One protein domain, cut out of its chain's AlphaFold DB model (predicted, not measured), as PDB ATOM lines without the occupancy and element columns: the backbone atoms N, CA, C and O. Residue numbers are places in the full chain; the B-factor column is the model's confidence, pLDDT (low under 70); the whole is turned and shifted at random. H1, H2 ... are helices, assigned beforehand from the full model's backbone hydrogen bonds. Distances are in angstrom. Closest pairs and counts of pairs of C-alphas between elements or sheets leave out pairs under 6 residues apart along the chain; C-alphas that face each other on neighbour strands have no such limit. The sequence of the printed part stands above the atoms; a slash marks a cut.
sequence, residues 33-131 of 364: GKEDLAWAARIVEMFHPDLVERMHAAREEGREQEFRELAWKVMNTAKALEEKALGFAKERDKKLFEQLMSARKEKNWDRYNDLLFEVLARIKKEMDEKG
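AT A GLANCE: This is residues 33 to 131 of the 364 residues of an uncharacterized protein of bacterium (UniProt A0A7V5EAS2). One long helix, H3, is the spine of a flat, all-helix domain; the other four pack on one side of it, H1 and H2 along its earlier part, H4 and H5 near its later end. H5 crosses H3 about perpendicular, and residues 125 to 131 stick out beyond. The printed part has 99 residues with five named helices, H1 to H5 in order, and no named strand. It is only just compact, close to loose, with a radius of gyration of the C-alphas of 14.7 A, and spans 45 by 36 by 15 A.

HOW THE PARTS SIT: H1, residues 34 to 45, and H2, residues 49 to 60, form a hairpin at a steep tilt of 37 degrees, only just past shallow; their closest C-alphas, Glu 45 and Val 52, are 6.0 A apart. H3, residues 64 to 92, is the hub, touching four helices. Its residues 71 to 81 touch H1, closest at the C-alphas of Ala 40 and Ala 78, 5.1 A. H2 and H3 form a hairpin at a shallow tilt of 29 degrees. H4, residues 94 to 105, touches H3 through residues 96 to 97, closest at the C-alphas of Ala 89 and Phe 97, 5.0 A. H5, residues 109 to 130, touches H3 about perpendicular at 79 degrees, closest at the C-alphas of Ala 85 and Leu 120, 6.1 A. H4 and H5 form a hairpin. H2 is apart from H4 and H5. In H1 to H5 every O i to N i+4 pair is within hydrogen-bond range.

IN THESE COORDINATES: H1 begins at C-alpha 34 (36.818, -26.982, -27.396). H3 is 41.3 A long and H5 31.1 A, ending at C-alpha 130 (39.353, -59.755, -14.482).

THE WHOLE: The farthest C-alphas, Gly 62 and Lys 95, are 44.9 A apart. The four links are tight, the printed part has no cut, and no printed residue is under 70 in pLDDT.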
ATOM      1  N   GLY A  33      32.316 -28.287 -28.797       88.44
ATOM      2  CA  GLY A  33      33.052 -27.187 -28.184       88.44
ATOM      3  C   GLY A  33      34.460 -27.623 -27.766       88.44
ATOM      4  O   GLY A  33      34.701 -28.786 -27.443       88.44
ATOM      5  N   LYS A  34      35.418 -26.688 -27.764       89.38
ATOM      6  CA  LYS A  34      36.818 -26.982 -27.396       89.38
ATOM      7  C   LYS A  34      36.930 -27.580 -25.987       89.38
ATOM      8  O   LYS A  34      37.772 -28.448 -25.769       89.38
ATOM      9  N   GLU A  35      36.100 -27.111 -25.060       87.19
ATOM     10  CA  GLU A  35      36.048 -27.587 -23.674       87.19
ATOM     11  C   GLU A  35      35.467 -29.004 -23.588       87.19
ATOM     12  O   GLU A  35      36.095 -29.877 -22.992       87.19
ATOM     13  N   ASP A  36      34.352 -29.264 -24.281       87.38
ATOM     14  CA  ASP A  36      33.729 -30.593 -24.355       87.38
ATOM     15  C   ASP A  36      34.693 -31.638 -24.923       87.38
ATOM     16  O   ASP A  36      34.820 -32.743 -24.395       87.38
ATOM     17  N   LEU A  37      35.416 -31.277 -25.988       91.25
ATOM     18  CA  LEU A  37      36.372 -32.180 -26.620       91.25
ATOM     19  C   LEU A  37      37.587 -32.447 -25.724       91.25
ATOM     20  O   LEU A  37      38.074 -33.574 -25.688       91.25
ATOM     21  N   ALA A  38      38.075 -31.439 -24.993       90.25
ATOM     22  CA  ALA A  38      39.170 -31.615 -24.040       90.25
ATOM     23  C   ALA A  38      38.760 -32.520 -22.867       90.25
ATOM     24  O   ALA A  38      39.521 -33.404 -22.470       90.25
ATOM     25  N   TRP A  39      37.544 -32.336 -22.350       91.94
ATOM     26  CA  TRP A  39      36.959 -33.206 -21.332       91.94
ATOM     27  C   TRP A  39      36.831 -34.653 -21.827       91.94
ATOM     28  O   TRP A  39      37.333 -35.576 -21.181       91.94
ATOM     29  N   ALA A  40      36.241 -34.848 -23.010       91.12
ATOM     30  CA  ALA A  40      36.056 -36.170 -23.597       91.12
ATOM     31  C   ALA A  40      37.395 -36.867 -23.876       91.12
ATOM     32  O   ALA A  40      37.543 -38.052 -23.579       91.12
ATOM     33  N   ALA A  41      38.388 -36.133 -24.387       92.38
ATOM     34  CA  ALA A  41      39.731 -36.656 -24.616       92.38
ATOM     35  C   ALA A  41      40.359 -37.176 -23.317       92.38
ATOM     36  O   ALA A  41      40.858 -38.295 -23.303       92.38
ATOM     37  N   ARG A  42      40.249 -36.428 -22.211       92.06
ATOM     38  CA  ARG A  42      40.805 -36.827 -20.907       92.06
ATOM     39  C   ARG A  42      40.161 -38.104 -20.351       92.06
ATOM     40  O   ARG A  42      40.851 -38.928 -19.757       92.06
ATOM     41  N   ILE A  43      38.852 -38.288 -20.545       90.75
ATOM     42  CA  ILE A  43      38.142 -39.524 -20.163       90.75
ATOM     43  C   ILE A  43      38.608 -40.702 -21.020       90.75
ATOM     44  O   ILE A  43      38.937 -41.769 -20.500       90.75
ATOM     45  N   VAL A  44      38.637 -40.511 -22.339       92.31
ATOM     46  CA  VAL A  44      38.953 -41.577 -23.294       92.31
ATOM     47  C   VAL A  44      40.419 -41.990 -23.208       92.31
ATOM     48  O   VAL A  44      40.702 -43.177 -23.322       92.31
ATOM     49  N   GLU A  45      41.339 -41.069 -22.925       94.50
ATOM     50  CA  GLU A  45      42.777 -41.337 -22.778       94.50
ATOM     51  C   GLU A  45      43.076 -42.418 -21.722       94.50
ATOM     52  O   GLU A  45      44.019 -43.194 -21.872       94.50
ATOM     53  N   MET A  46      42.227 -42.562 -20.697       90.81
ATOM     54  CA  MET A  46      42.383 -43.612 -19.685       90.81
ATOM     55  C   MET A  46      42.183 -45.034 -20.226       90.81
ATOM     56  O   MET A  46      42.763 -45.970 -19.668       90.81
ATOM     57  N   PHE A  47      41.369 -45.208 -21.271       91.69
ATOM     58  CA  PHE A  47      40.964 -46.519 -21.804       91.69
ATOM     59  C   PHE A  47      41.451 -46.762 -23.239       91.69
ATOM     60  O   PHE A  47      41.774 -47.894 -23.594       91.69
ATOM     61  N   HIS A  48      41.529 -45.704 -24.046       92.88
ATOM     62  CA  HIS A  48      41.889 -45.713 -25.463       92.88
ATOM     63  C   HIS A  48      42.860 -44.558 -25.783       92.88
ATOM     64  O   HIS A  48      42.498 -43.630 -26.517       92.88
ATOM     65  N   PRO A  49      44.092 -44.575 -25.232       94.31
ATOM     66  CA  PRO A  49      45.082 -43.525 -25.493       94.31
ATOM     67  C   PRO A  49      45.428 -43.417 -26.986       94.31
ATOM     68  O   PRO A  49      45.604 -42.320 -27.503       94.31
ATOM     69  N   ASP A  50      45.404 -44.538 -27.712       94.56
ATOM     70  CA  ASP A  50      45.655 -44.606 -29.153       94.56
ATOM     71  C   ASP A  50      44.643 -43.793 -29.980       94.56
ATOM     72  O   ASP A  50      44.994 -43.193 -30.997       94.56
ATOM     73  N   LEU A  51      43.378 -43.747 -29.549       94.25
ATOM     74  CA  LEU A  51      42.343 -42.965 -30.222       94.25
ATOM     75  C   LEU A  51      42.591 -41.457 -30.065       94.25
ATOM     76  O   LEU A  51      42.440 -40.704 -31.030       94.25
ATOM     77  N   VAL A  52      42.989 -41.034 -28.864       94.62
ATOM     78  CA  VAL A  52      43.272 -39.631 -28.530       94.62
ATOM     79  C   VAL A  52      44.558 -39.162 -29.213       94.62
ATOM     80  O   VAL A  52      44.557 -38.105 -29.842       94.62
ATOM     81  N   GLU A  53      45.615 -39.978 -29.206       95.19
ATOM     82  CA  GLU A  53      46.863 -39.701 -29.930       95.19
ATOM     83  C   GLU A  53      46.619 -39.498 -31.429       95.19
ATOM     84  O   GLU A  53      47.065 -38.505 -32.005       95.19
ATOM     85  N   ARG A  54      45.840 -40.383 -32.067       96.12
ATOM     86  CA  ARG A  54      45.485 -40.243 -33.489       96.12
ATOM     87  C   ARG A  54      44.689 -38.975 -33.771       96.12
ATOM     88  O   ARG A  54      44.896 -38.352 -34.809       96.12
ATOM     89  N   MET A  55      43.779 -38.604 -32.871       96.69
ATOM     90  CA  MET A  55      43.007 -37.369 -32.994       96.69
ATOM     91  C   MET A  55      43.929 -36.144 -32.944       96.69
ATOM     92  O   MET A  55      43.802 -35.252 -33.784       96.69
ATOM     93  N   HIS A  56      44.873 -36.100 -32.000       94.25
ATOM     94  CA  HIS A  56      45.849 -35.014 -31.911       94.25
ATOM     95  C   HIS A  56      46.781 -34.972 -33.125       94.25
ATOM     96  O   HIS A  56      46.938 -33.902 -33.707       94.25
ATOM     97  N   ALA A  57      47.300 -36.117 -33.573       95.44
ATOM     98  CA  ALA A  57      48.135 -36.201 -34.771       95.44
ATOM     99  C   ALA A  57      47.398 -35.696 -36.024       95.44
ATOM    100  O   ALA A  57      47.931 -34.879 -36.771       95.44
ATOM    101  N   ALA A  58      46.134 -36.094 -36.223       95.06
ATOM    102  CA  ALA A  58      45.319 -35.599 -37.335       95.06
ATOM    103  C   ALA A  58      45.147 -34.071 -37.291       95.06
ATOM    104  O   ALA A  58      45.159 -33.413 -38.331       95.06
ATOM    105  N   ARG A  59      45.024 -33.491 -36.089       94.94
ATOM    106  CA  ARG A  59      44.949 -32.038 -35.905       94.94
ATOM    107  C   ARG A  59      46.268 -31.340 -36.232       94.94
ATOM    108  O   ARG A  59      46.243 -30.322 -36.917       94.94
ATOM    109  N   GLU A  60      47.391 -31.854 -35.736       94.06
ATOM    110  CA  GLU A  60      48.726 -31.279 -35.969       94.06
ATOM    111  C   GLU A  60      49.127 -31.333 -37.447       94.06
ATOM    112  O   GLU A  60      49.714 -30.388 -37.968       94.06
ATOM    113  N   GLU A  61      48.741 -32.401 -38.144       96.69
ATOM    114  CA  GLU A  61      48.991 -32.585 -39.576       96.69
ATOM    115  C   GLU A  61      47.989 -31.838 -40.477       96.69
ATOM    116  O   GLU A  61      48.080 -31.919 -41.702       96.69
ATOM    117  N   GLY A  62      47.007 -31.129 -39.905       94.19
ATOM    118  CA  GLY A  62      45.989 -30.401 -40.670       94.19
ATOM    119  C   GLY A  62      44.996 -31.300 -41.421       94.19
ATOM    120  O   GLY A  62      44.317 -30.838 -42.338       94.19
ATOM    121  N   ARG A  63      44.872 -32.582 -41.043       96.31
ATOM    122  CA  ARG A  63      43.892 -33.533 -41.595       96.31
ATOM    123  C   ARG A  63      42.506 -33.281 -41.000       96.31
ATOM    124  O   ARG A  63      42.002 -34.072 -40.203       96.31
ATOM    125  N   GLU A  64      41.879 -32.169 -41.387       92.44
ATOM    126  CA  GLU A  64      40.665 -31.665 -40.734       92.44
ATOM    127  C   GLU A  64      39.518 -32.685 -40.719       92.44
ATOM    128  O   GLU A  64      38.956 -32.935 -39.657       92.44
ATOM    129  N   GLN A  65      39.205 -33.334 -41.846       91.50
ATOM    130  CA  GLN A  65      38.111 -34.312 -41.917       91.50
ATOM    131  C   GLN A  65      38.328 -35.505 -40.973       91.50
ATOM    132  O   GLN A  65      37.415 -35.896 -40.247       91.50
ATOM    133  N   GLU A  66      39.543 -36.055 -40.938       94.19
ATOM    134  CA  GLU A  66      39.885 -37.156 -40.035       94.19
ATOM    135  C   GLU A  66      39.855 -36.708 -38.573       94.19
ATOM    136  O   GLU A  66      39.333 -37.431 -37.724       94.19
ATOM    137  N   PHE A  67      40.331 -35.495 -38.277       94.31
ATOM    138  CA  PHE A  67      40.190 -34.901 -36.952       94.31
ATOM    139  C   PHE A  67      38.716 -34.788 -36.543       94.31
ATOM    140  O   PHE A  67      38.386 -35.192 -35.430       94.31
ATOM    141  N   ARG A  68      37.819 -34.314 -37.424       91.88
ATOM    142  CA  ARG A  68      36.374 -34.224 -37.130       91.88
ATOM    143  C   ARG A  68      35.787 -35.603 -36.804       91.88
ATOM    144  O   ARG A  68      35.097 -35.757 -35.797       91.88
ATOM    145  N   GLU A  69      36.101 -36.617 -37.610       92.69
ATOM    146  CA  GLU A  69      35.633 -37.991 -37.386       92.69
ATOM    147  C   GLU A  69      36.167 -38.596 -36.080       92.69
ATOM    148  O   GLU A  69      35.433 -39.273 -35.355       92.69
ATOM    149  N   LEU A  70      37.450 -38.381 -35.779       93.38
ATOM    150  CA  LEU A  70      38.078 -38.874 -34.555       93.38
ATOM    151  C   LEU A  70      37.549 -38.139 -33.321       93.38
ATOM    152  O   LEU A  70      37.217 -38.796 -32.338       93.38
ATOM    153  N   ALA A  71      37.379 -36.819 -33.390       92.25
ATOM    154  CA  ALA A  71      36.785 -36.014 -32.327       92.25
ATOM    155  C   ALA A  71      35.364 -36.483 -31.992       92.25
ATOM    156  O   ALA A  71      35.016 -36.647 -30.823       92.25
ATOM    157  N   TRP A  72      34.559 -36.786 -33.013       91.62
ATOM    158  CA  TRP A  72      33.218 -37.333 -32.817       91.62
ATOM    159  C   TRP A  72      33.242 -38.719 -32.151       91.62
ATOM    160  O   TRP A  72      32.475 -38.982 -31.223       91.62
ATOM    161  N   LYS A  73      34.170 -39.601 -32.557       92.69
ATOM    162  CA  LYS A  73      34.371 -40.909 -31.903       92.69
ATOM    163  C   LYS A  73      34.798 -40.765 -30.444       92.69
ATOM    164  O   LYS A  73      34.268 -41.483 -29.599       92.69
ATOM    165  N   VAL A  74      35.712 -39.842 -30.143       92.50
ATOM    166  CA  VAL A  74      36.150 -39.537 -28.771       92.50
ATOM    167  C   VAL A  74      34.962 -39.071 -27.928       92.50
ATOM    168  O   VAL A  74      34.724 -39.632 -26.863       92.50
ATOM    169  N   MET A  75      34.145 -38.142 -28.431       92.94
ATOM    170  CA  MET A  75      32.947 -37.660 -27.728       92.94
ATOM    171  C   MET A  75      31.951 -38.778 -27.405       92.94
ATOM    172  O   MET A  75      31.474 -38.881 -26.276       92.94
ATOM    173  N   ASN A  76      31.635 -39.635 -28.377       91.25
ATOM    174  CA  ASN A  76      30.687 -40.729 -28.154       91.25
ATOM    175  C   ASN A  76      31.242 -41.794 -27.206       91.25
ATOM    176  O   ASN A  76      30.504 -42.314 -26.372       91.25
ATOM    177  N   THR A  77      32.544 -42.076 -27.287       91.00
ATOM    178  CA  THR A  77      33.209 -43.010 -26.368       91.00
ATOM    179  C   THR A  77      33.212 -42.456 -24.943       91.00
ATOM    180  O   THR A  77      32.916 -43.191 -24.006       91.00
ATOM    181  N   ALA A  78      33.466 -41.153 -24.768       91.38
ATOM    182  CA  ALA A  78      33.400 -40.495 -23.465       91.38
ATOM    183  C   ALA A  78      31.996 -40.585 -22.846       91.38
ATOM    184  O   ALA A  78      31.877 -40.958 -21.682       91.38
ATOM    185  N   LYS A  79      30.937 -40.332 -23.630       91.62
ATOM    186  CA  LYS A  79      29.543 -40.478 -23.172       91.62
ATOM    187  C   LYS A  79      29.211 -41.912 -22.757       91.62
ATOM    188  O   LYS A  79      28.620 -42.118 -21.704       91.62
ATOM    189  N   ALA A  80      29.629 -42.905 -23.542       91.94
ATOM    190  CA  ALA A  80      29.410 -44.311 -23.202       91.94
ATOM    191  C   ALA A  80      30.142 -44.714 -21.905       91.94
ATOM    192  O   ALA A  80      29.586 -45.419 -21.063       91.94
ATOM    193  N   LEU A  81      31.379 -44.236 -21.713       90.62
ATOM    194  CA  LEU A  81      32.138 -44.448 -20.476       90.62
ATOM    195  C   LEU A  81      31.490 -43.747 -19.278       90.62
ATOM    196  O   LEU A  81      31.435 -44.331 -18.198       90.62
ATOM    197  N   GLU A  82      30.973 -42.532 -19.462       92.06
ATOM    198  CA  GLU A  82      30.226 -41.801 -18.437       92.06
ATOM    199  C   GLU A  82      28.964 -42.566 -18.014       92.06
ATOM    200  O   GLU A  82      28.747 -42.786 -16.823       92.06
ATOM    201  N   GLU A  83      28.159 -43.047 -18.964       93.12
ATOM    202  CA  GLU A  83      26.972 -43.861 -18.676       93.12
ATOM    203  C   GLU A  83      27.328 -45.155 -17.935       93.12
ATOM    204  O   GLU A  83      26.698 -45.491 -16.927       93.12
ATOM    205  N   LYS A  84      28.387 -45.849 -18.376       92.62
ATOM    206  CA  LYS A  84      28.897 -47.052 -17.703       92.62
ATOM    207  C   LYS A  84      29.369 -46.742 -16.281       92.62
ATOM    208  O   LYS A  84      29.084 -47.512 -15.364       92.62
ATOM    209  N   ALA A  85      30.037 -45.607 -16.075       91.81
ATOM    210  CA  ALA A  85      30.473 -45.151 -14.761       91.81
ATOM    211  C   ALA A  85      29.299 -44.832 -13.832       91.81
ATOM    212  O   ALA A  85      29.291 -45.264 -12.679       91.81
ATOM    213  N   LEU A  86      28.270 -44.151 -14.336       92.12
ATOM    214  CA  LEU A  86      27.051 -43.878 -13.577       92.12
ATOM    215  C   LEU A  86      26.316 -45.169 -13.196       92.12
ATOM    216  O   LEU A  86      25.872 -45.294 -12.054       92.12
ATOM    217  N   GLY A  87      26.229 -46.145 -14.107       92.94
ATOM    218  CA  GLY A  87      25.674 -47.470 -13.819       92.94
ATOM    219  C   GLY A  87      26.465 -48.209 -12.737       92.94
ATOM    220  O   GLY A  87      25.894 -48.646 -11.738       92.94
ATOM    221  N   PHE A  88      27.791 -48.254 -12.878       94.19
ATOM    222  CA  PHE A  88      28.683 -48.881 -11.903       94.19
ATOM    223  C   PHE A  88      28.561 -48.246 -10.511       94.19
ATOM    224  O   PHE A  88      28.387 -48.952  -9.517       94.19
ATOM    225  N   ALA A  89      28.606 -46.912 -10.427       93.12
ATOM    226  CA  ALA A  89      28.462 -46.195  -9.163       93.12
ATOM    227  C   ALA A  89      27.092 -46.468  -8.526       93.12
ATOM    228  O   ALA A  89      27.012 -46.732  -7.330       93.12
ATOM    229  N   LYS A  90      26.015 -46.479  -9.320       93.56
ATOM    230  CA  LYS A  90      24.659 -46.773  -8.836       93.56
ATOM    231  C   LYS A  90      24.545 -48.168  -8.212       93.56
ATOM    232  O   LYS A  90      23.847 -48.321  -7.210       93.56
ATOM    233  N   GLU A  91      25.206 -49.168  -8.791       95.06
ATOM    234  CA  GLU A  91      25.150 -50.558  -8.319       95.06
ATOM    235  C   GLU A  91      26.090 -50.838  -7.141       95.06
ATOM    236  O   GLU A  91      25.733 -51.593  -6.237       95.06
ATOM    237  N   ARG A  92      27.295 -50.253  -7.143       94.56
ATOM    238  CA  ARG A  92      28.368 -50.607  -6.199       94.56
ATOM    239  C   ARG A  92      28.555 -49.612  -5.061       94.56
ATOM    240  O   ARG A  92      28.897 -50.023  -3.956       94.56
ATOM    241  N   ASP A  93      28.353 -48.324  -5.316       94.50
ATOM    242  CA  ASP A  93      28.658 -47.249  -4.370       94.50
ATOM    243  C   ASP A  93      27.605 -46.137  -4.466       94.50
ATOM    244  O   ASP A  93      27.815 -45.063  -5.039       94.50
ATOM    245  N   LYS A  94      26.433 -46.411  -3.879       94.38
ATOM    246  CA  LYS A  94      25.280 -45.499  -3.890       94.38
ATOM    247  C   LYS A  94      25.642 -44.088  -3.412       94.38
ATOM    248  O   LYS A  94      25.115 -43.113  -3.941       94.38
ATOM    249  N   LYS A  95      26.555 -43.971  -2.441       95.69
ATOM    250  CA  LYS A  95      26.998 -42.680  -1.903       95.69
ATOM    251  C   LYS A  95      27.772 -41.885  -2.954       95.69
ATOM    252  O   LYS A  95      27.508 -40.699  -3.128       95.69
ATOM    253  N   LEU A  96      28.697 -42.529  -3.661       94.19
ATOM    254  CA  LEU A  96      29.460 -41.899  -4.738       94.19
ATOM    255  C   LEU A  96      28.553 -41.483  -5.908       94.19
ATOM    256  O   LEU A  96      28.695 -40.386  -6.444       94.19
ATOM    257  N   PHE A  97      27.555 -42.308  -6.243       95.19
ATOM    258  CA  PHE A  97      26.534 -41.958  -7.235       95.19
ATOM    259  C   PHE A  97      25.719 -40.718  -6.830       95.19
ATOM    260  O   PHE A  97      25.535 -39.805  -7.632       95.19
ATOM    261  N   GLU A  98      25.261 -40.640  -5.577       94.75
ATOM    262  CA  GLU A  98      24.551 -39.461  -5.064       94.75
ATOM    263  C   GLU A  98      25.427 -38.198  -5.111       94.75
ATOM    264  O   GLU A  98      24.944 -37.128  -5.487       94.75
ATOM    265  N   GLN A  99      26.726 -38.318  -4.809       95.81
ATOM    266  CA  GLN A  99      27.682 -37.211  -4.917       95.81
ATOM    267  C   GLN A  99      27.862 -36.729  -6.362       95.81
ATOM    268  O   GLN A  99      27.857 -35.520  -6.594       95.81
ATOM    269  N   LEU A 100      27.958 -37.649  -7.330       94.44
ATOM    270  CA  LEU A 100      28.005 -37.326  -8.761       94.44
ATOM    271  C   LEU A 100      26.751 -36.568  -9.204       94.44
ATOM    272  O   LEU A 100      26.844 -35.502  -9.813       94.44
ATOM    273  N   MET A 101      25.570 -37.077  -8.848       94.88
ATOM    274  CA  MET A 101      24.305 -36.439  -9.215       94.88
ATOM    275  C   MET A 101      24.124 -35.075  -8.536       94.88
ATOM    276  O   MET A 101      23.597 -34.156  -9.166       94.88
ATOM    277  N   SER A 102      24.600 -34.907  -7.294       94.06
ATOM    278  CA  SER A 102      24.609 -33.608  -6.606       94.06
ATOM    279  C   SER A 102      25.519 -32.608  -7.314       94.06
ATOM    280  O   SER A 102      25.067 -31.519  -7.655       94.06
ATOM    281  N   ALA A 103      26.766 -32.990  -7.623       93.12
ATOM    282  CA  ALA A 103      27.714 -32.122  -8.326       93.12
ATOM    283  C   ALA A 103      27.187 -31.697  -9.708       93.12
ATOM    284  O   ALA A 103      27.269 -30.523 -10.071       93.12
ATOM    285  N   ARG A 104      26.559 -32.628 -10.444       91.31
ATOM    286  CA  ARG A 104      25.904 -32.344 -11.728       91.31
ATOM    287  C   ARG A 104      24.729 -31.375 -11.579       91.31
ATOM    288  O   ARG A 104      24.600 -30.448 -12.373       91.31
ATOM    289  N   LYS A 105      23.884 -31.555 -10.555       91.12
ATOM    290  CA  LYS A 105      22.746 -30.662 -10.263       91.12
ATOM    291  C   LYS A 105      23.203 -29.251  -9.880       91.12
ATOM    292  O   LYS A 105      22.577 -28.278 -10.286       91.12
ATOM    293  N   GLU A 106      24.301 -29.148  -9.138       93.56
ATOM    294  CA  GLU A 106      24.945 -27.888  -8.745       93.56
ATOM    295  C   GLU A 106      25.734 -27.228  -9.892       93.56
ATOM    296  O   GLU A 106      26.223 -26.115  -9.723       93.56
ATOM    297  N   LYS A 107      25.860 -27.893 -11.053       91.12
ATOM    298  CA  LYS A 107      26.719 -27.484 -12.180       91.12
ATOM    299  C   LYS A 107      28.191 -27.285 -11.776       91.12
ATOM    300  O   LYS A 107      28.910 -26.507 -12.397       91.12
ATOM    301  N   ASN A 108      28.650 -27.995 -10.744       93.62
ATOM    302  CA  ASN A 108      30.043 -27.989 -10.313       93.62
ATOM    303  C   ASN A 108      30.825 -29.041 -11.114       93.62
ATOM    304  O   ASN A 108      31.020 -30.173 -10.662       93.62
ATOM    305  N   TRP A 109      31.206 -28.674 -12.338       87.88
ATOM    306  CA  TRP A 109      31.820 -29.591 -13.300       87.88
ATOM    307  C   TRP A 109      33.192 -30.102 -12.863       87.88
ATOM    308  O   TRP A 109      33.488 -31.266 -13.104       87.88
ATOM    309  N   ASP A 110      33.990 -29.293 -12.163       88.69
ATOM    310  CA  ASP A 110      35.291 -29.726 -11.637       88.69
ATOM    311  C   ASP A 110      35.118 -30.878 -10.644       88.69
ATOM    312  O   ASP A 110      35.686 -31.956 -10.820       88.69
ATOM    313  N   ARG A 111      34.223 -30.699  -9.663       94.19
ATOM    314  CA  ARG A 111      33.906 -31.744  -8.683       94.19
ATOM    315  C   ARG A 111      33.278 -32.972  -9.337       94.19
ATOM    316  O   ARG A 111      33.583 -34.092  -8.941       94.19
ATOM    317  N   TYR A 112      32.381 -32.773 -10.303       93.44
ATOM    318  CA  TYR A 112      31.779 -33.876 -11.052       93.44
ATOM    319  C   TYR A 112      32.849 -34.706 -11.768       93.44
ATOM    320  O   TYR A 112      32.846 -35.929 -11.661       93.44
ATOM    321  N   ASN A 113      33.790 -34.038 -12.434       90.12
ATOM    322  CA  ASN A 113      34.869 -34.681 -13.166       90.12
ATOM    323  C   ASN A 113      35.796 -35.455 -12.235       90.12
ATOM    324  O   ASN A 113      36.084 -36.612 -12.524       90.12
ATOM    325  N   ASP A 114      36.207 -34.878 -11.105       93.25
ATOM    326  CA  ASP A 114      37.056 -35.575 -10.130       93.25
ATOM    327  C   ASP A 114      36.403 -36.872  -9.625       93.25
ATOM    328  O   ASP A 114      37.036 -37.930  -9.616       93.25
ATOM    329  N   LEU A 115      35.110 -36.816  -9.283       94.38
ATOM    330  CA  LEU A 115      34.346 -37.995  -8.864       94.38
ATOM    331  C   LEU A 115      34.185 -39.011 -10.004       94.38
ATOM    332  O   LEU A 115      34.278 -40.218  -9.781       94.38
ATOM    333  N   LEU A 116      33.959 -38.543 -11.234       93.00
ATOM    334  CA  LEU A 116      33.813 -39.406 -12.404       93.00
ATOM    335  C   LEU A 116      35.127 -40.136 -12.706       93.00
ATOM    336  O   LEU A 116      35.118 -41.344 -12.941       93.00
ATOM    337  N   PHE A 117      36.260 -39.433 -12.638       93.50
ATOM    338  CA  PHE A 117      37.593 -40.013 -12.791       93.50
ATOM    339  C   PHE A 117      37.903 -41.042 -11.703       93.50
ATOM    340  O   PHE A 117      38.491 -42.082 -12.004       93.50
ATOM    341  N   GLU A 118      37.466 -40.809 -10.463       95.50
ATOM    342  CA  GLU A 118      37.582 -41.795  -9.386       95.50
ATOM    343  C   GLU A 118      36.807 -43.081  -9.716       95.50
ATOM    344  O   GLU A 118      37.353 -44.183  -9.600       95.50
ATOM    345  N   VAL A 119      35.559 -42.962 -10.183       94.75
ATOM    346  CA  VAL A 119      34.745 -44.119 -10.593       94.75
ATOM    347  C   VAL A 119      35.386 -44.859 -11.765       94.75
ATOM    348  O   VAL A 119      35.526 -46.081 -11.721       94.75
ATOM    349  N   LEU A 120      35.819 -44.137 -12.798       92.44
ATOM    350  CA  LEU A 120      36.460 -44.723 -13.974       92.44
ATOM    351  C   LEU A 120      37.765 -45.447 -13.618       92.44
ATOM    352  O   LEU A 120      38.021 -46.531 -14.140       92.44
ATOM    353  N   ALA A 121      38.562 -44.907 -12.693       93.81
ATOM    354  CA  ALA A 121      39.764 -45.574 -12.197       93.81
ATOM    355  C   ALA A 121      39.439 -46.898 -11.483       93.81
ATOM    356  O   ALA A 121      40.152 -47.887 -11.674       93.81
ATOM    357  N   ARG A 122      38.344 -46.950 -10.708       95.94
ATOM    358  CA  ARG A 122      37.864 -48.191 -10.074       95.94
ATOM    359  C   ARG A 122      37.406 -49.217 -11.113       95.94
ATOM    360  O   ARG A 122      37.806 -50.372 -11.019       95.94
ATOM    361  N   ILE A 123      36.648 -48.795 -12.129       92.25
ATOM    362  CA  ILE A 123      36.213 -49.674 -13.230       92.25
ATOM    363  C   ILE A 123      37.418 -50.251 -13.962       92.25
ATOM    364  O   ILE A 123      37.485 -51.457 -14.170       92.25
ATOM    365  N   LYS A 124      38.389 -49.404 -14.319       92.00
ATOM    366  CA  LYS A 124      39.606 -49.845 -15.001       92.00
ATOM    367  C   LYS A 124      40.356 -50.893 -14.178       92.00
ATOM    368  O   LYS A 124      40.699 -51.940 -14.712       92.00
ATOM    369  N   LYS A 125      40.523 -50.653 -12.874       95.62
ATOM    370  CA  LYS A 125      41.152 -51.611 -11.959       95.62
ATOM    371  C   LYS A 125      40.413 -52.955 -11.929       95.62
ATOM    372  O   LYS A 125      41.061 -53.992 -12.011       95.62
ATOM    373  N   GLU A 126      39.080 -52.956 -11.852       94.00
ATOM    374  CA  GLU A 126      38.301 -54.203 -11.886       94.00
ATOM    375  C   GLU A 126      38.414 -54.942 -13.227       94.00
ATOM    376  O   GLU A 126      38.460 -56.172 -13.246       94.00
ATOM    377  N   MET A 127      38.456 -54.215 -14.346       90.69
ATOM    378  CA  MET A 127      38.646 -54.808 -15.674       90.69
ATOM    379  C   MET A 127      40.032 -55.451 -15.803       90.69
ATOM    380  O   MET A 127      40.136 -56.587 -16.268       90.69
ATOM    381  N   ASP A 128      41.071 -54.769 -15.314       92.06
ATOM    382  CA  ASP A 128      42.444 -55.281 -15.286       92.06
ATOM    383  C   ASP A 128      42.555 -56.543 -14.404       92.06
ATOM    384  O   ASP A 128      43.178 -57.524 -14.807       92.06
ATOM    385  N   GLU A 129      41.896 -56.566 -13.237       95.38
ATOM    386  CA  GLU A 129      41.856 -57.733 -12.338       95.38
ATOM    387  C   GLU A 129      41.125 -58.939 -12.952       95.38
ATOM    388  O   GLU A 129      41.518 -60.084 -12.724       95.38
ATOM    389  N   LYS A 130      40.084 -58.700 -13.759       94.81
ATOM    390  CA  LYS A 130      39.353 -59.755 -14.482       94.81
ATOM    391  C   LYS A 130      40.031 -60.186 -15.785       94.81
ATOM    392  O   LYS A 130      39.603 -61.164 -16.394       94.81
ATOM    393  N   GLY A 131      41.069 -59.474 -16.231       93.00
ATOM    394  CA  GLY A 131      41.678 -59.674 -17.547       93.00
ATOM    395  C   GLY A 131      40.740 -59.327 -18.713       93.00
ATOM    396  O   GLY A 131      40.971 -59.767 -19.843       93.00
TER     397      GLY A 131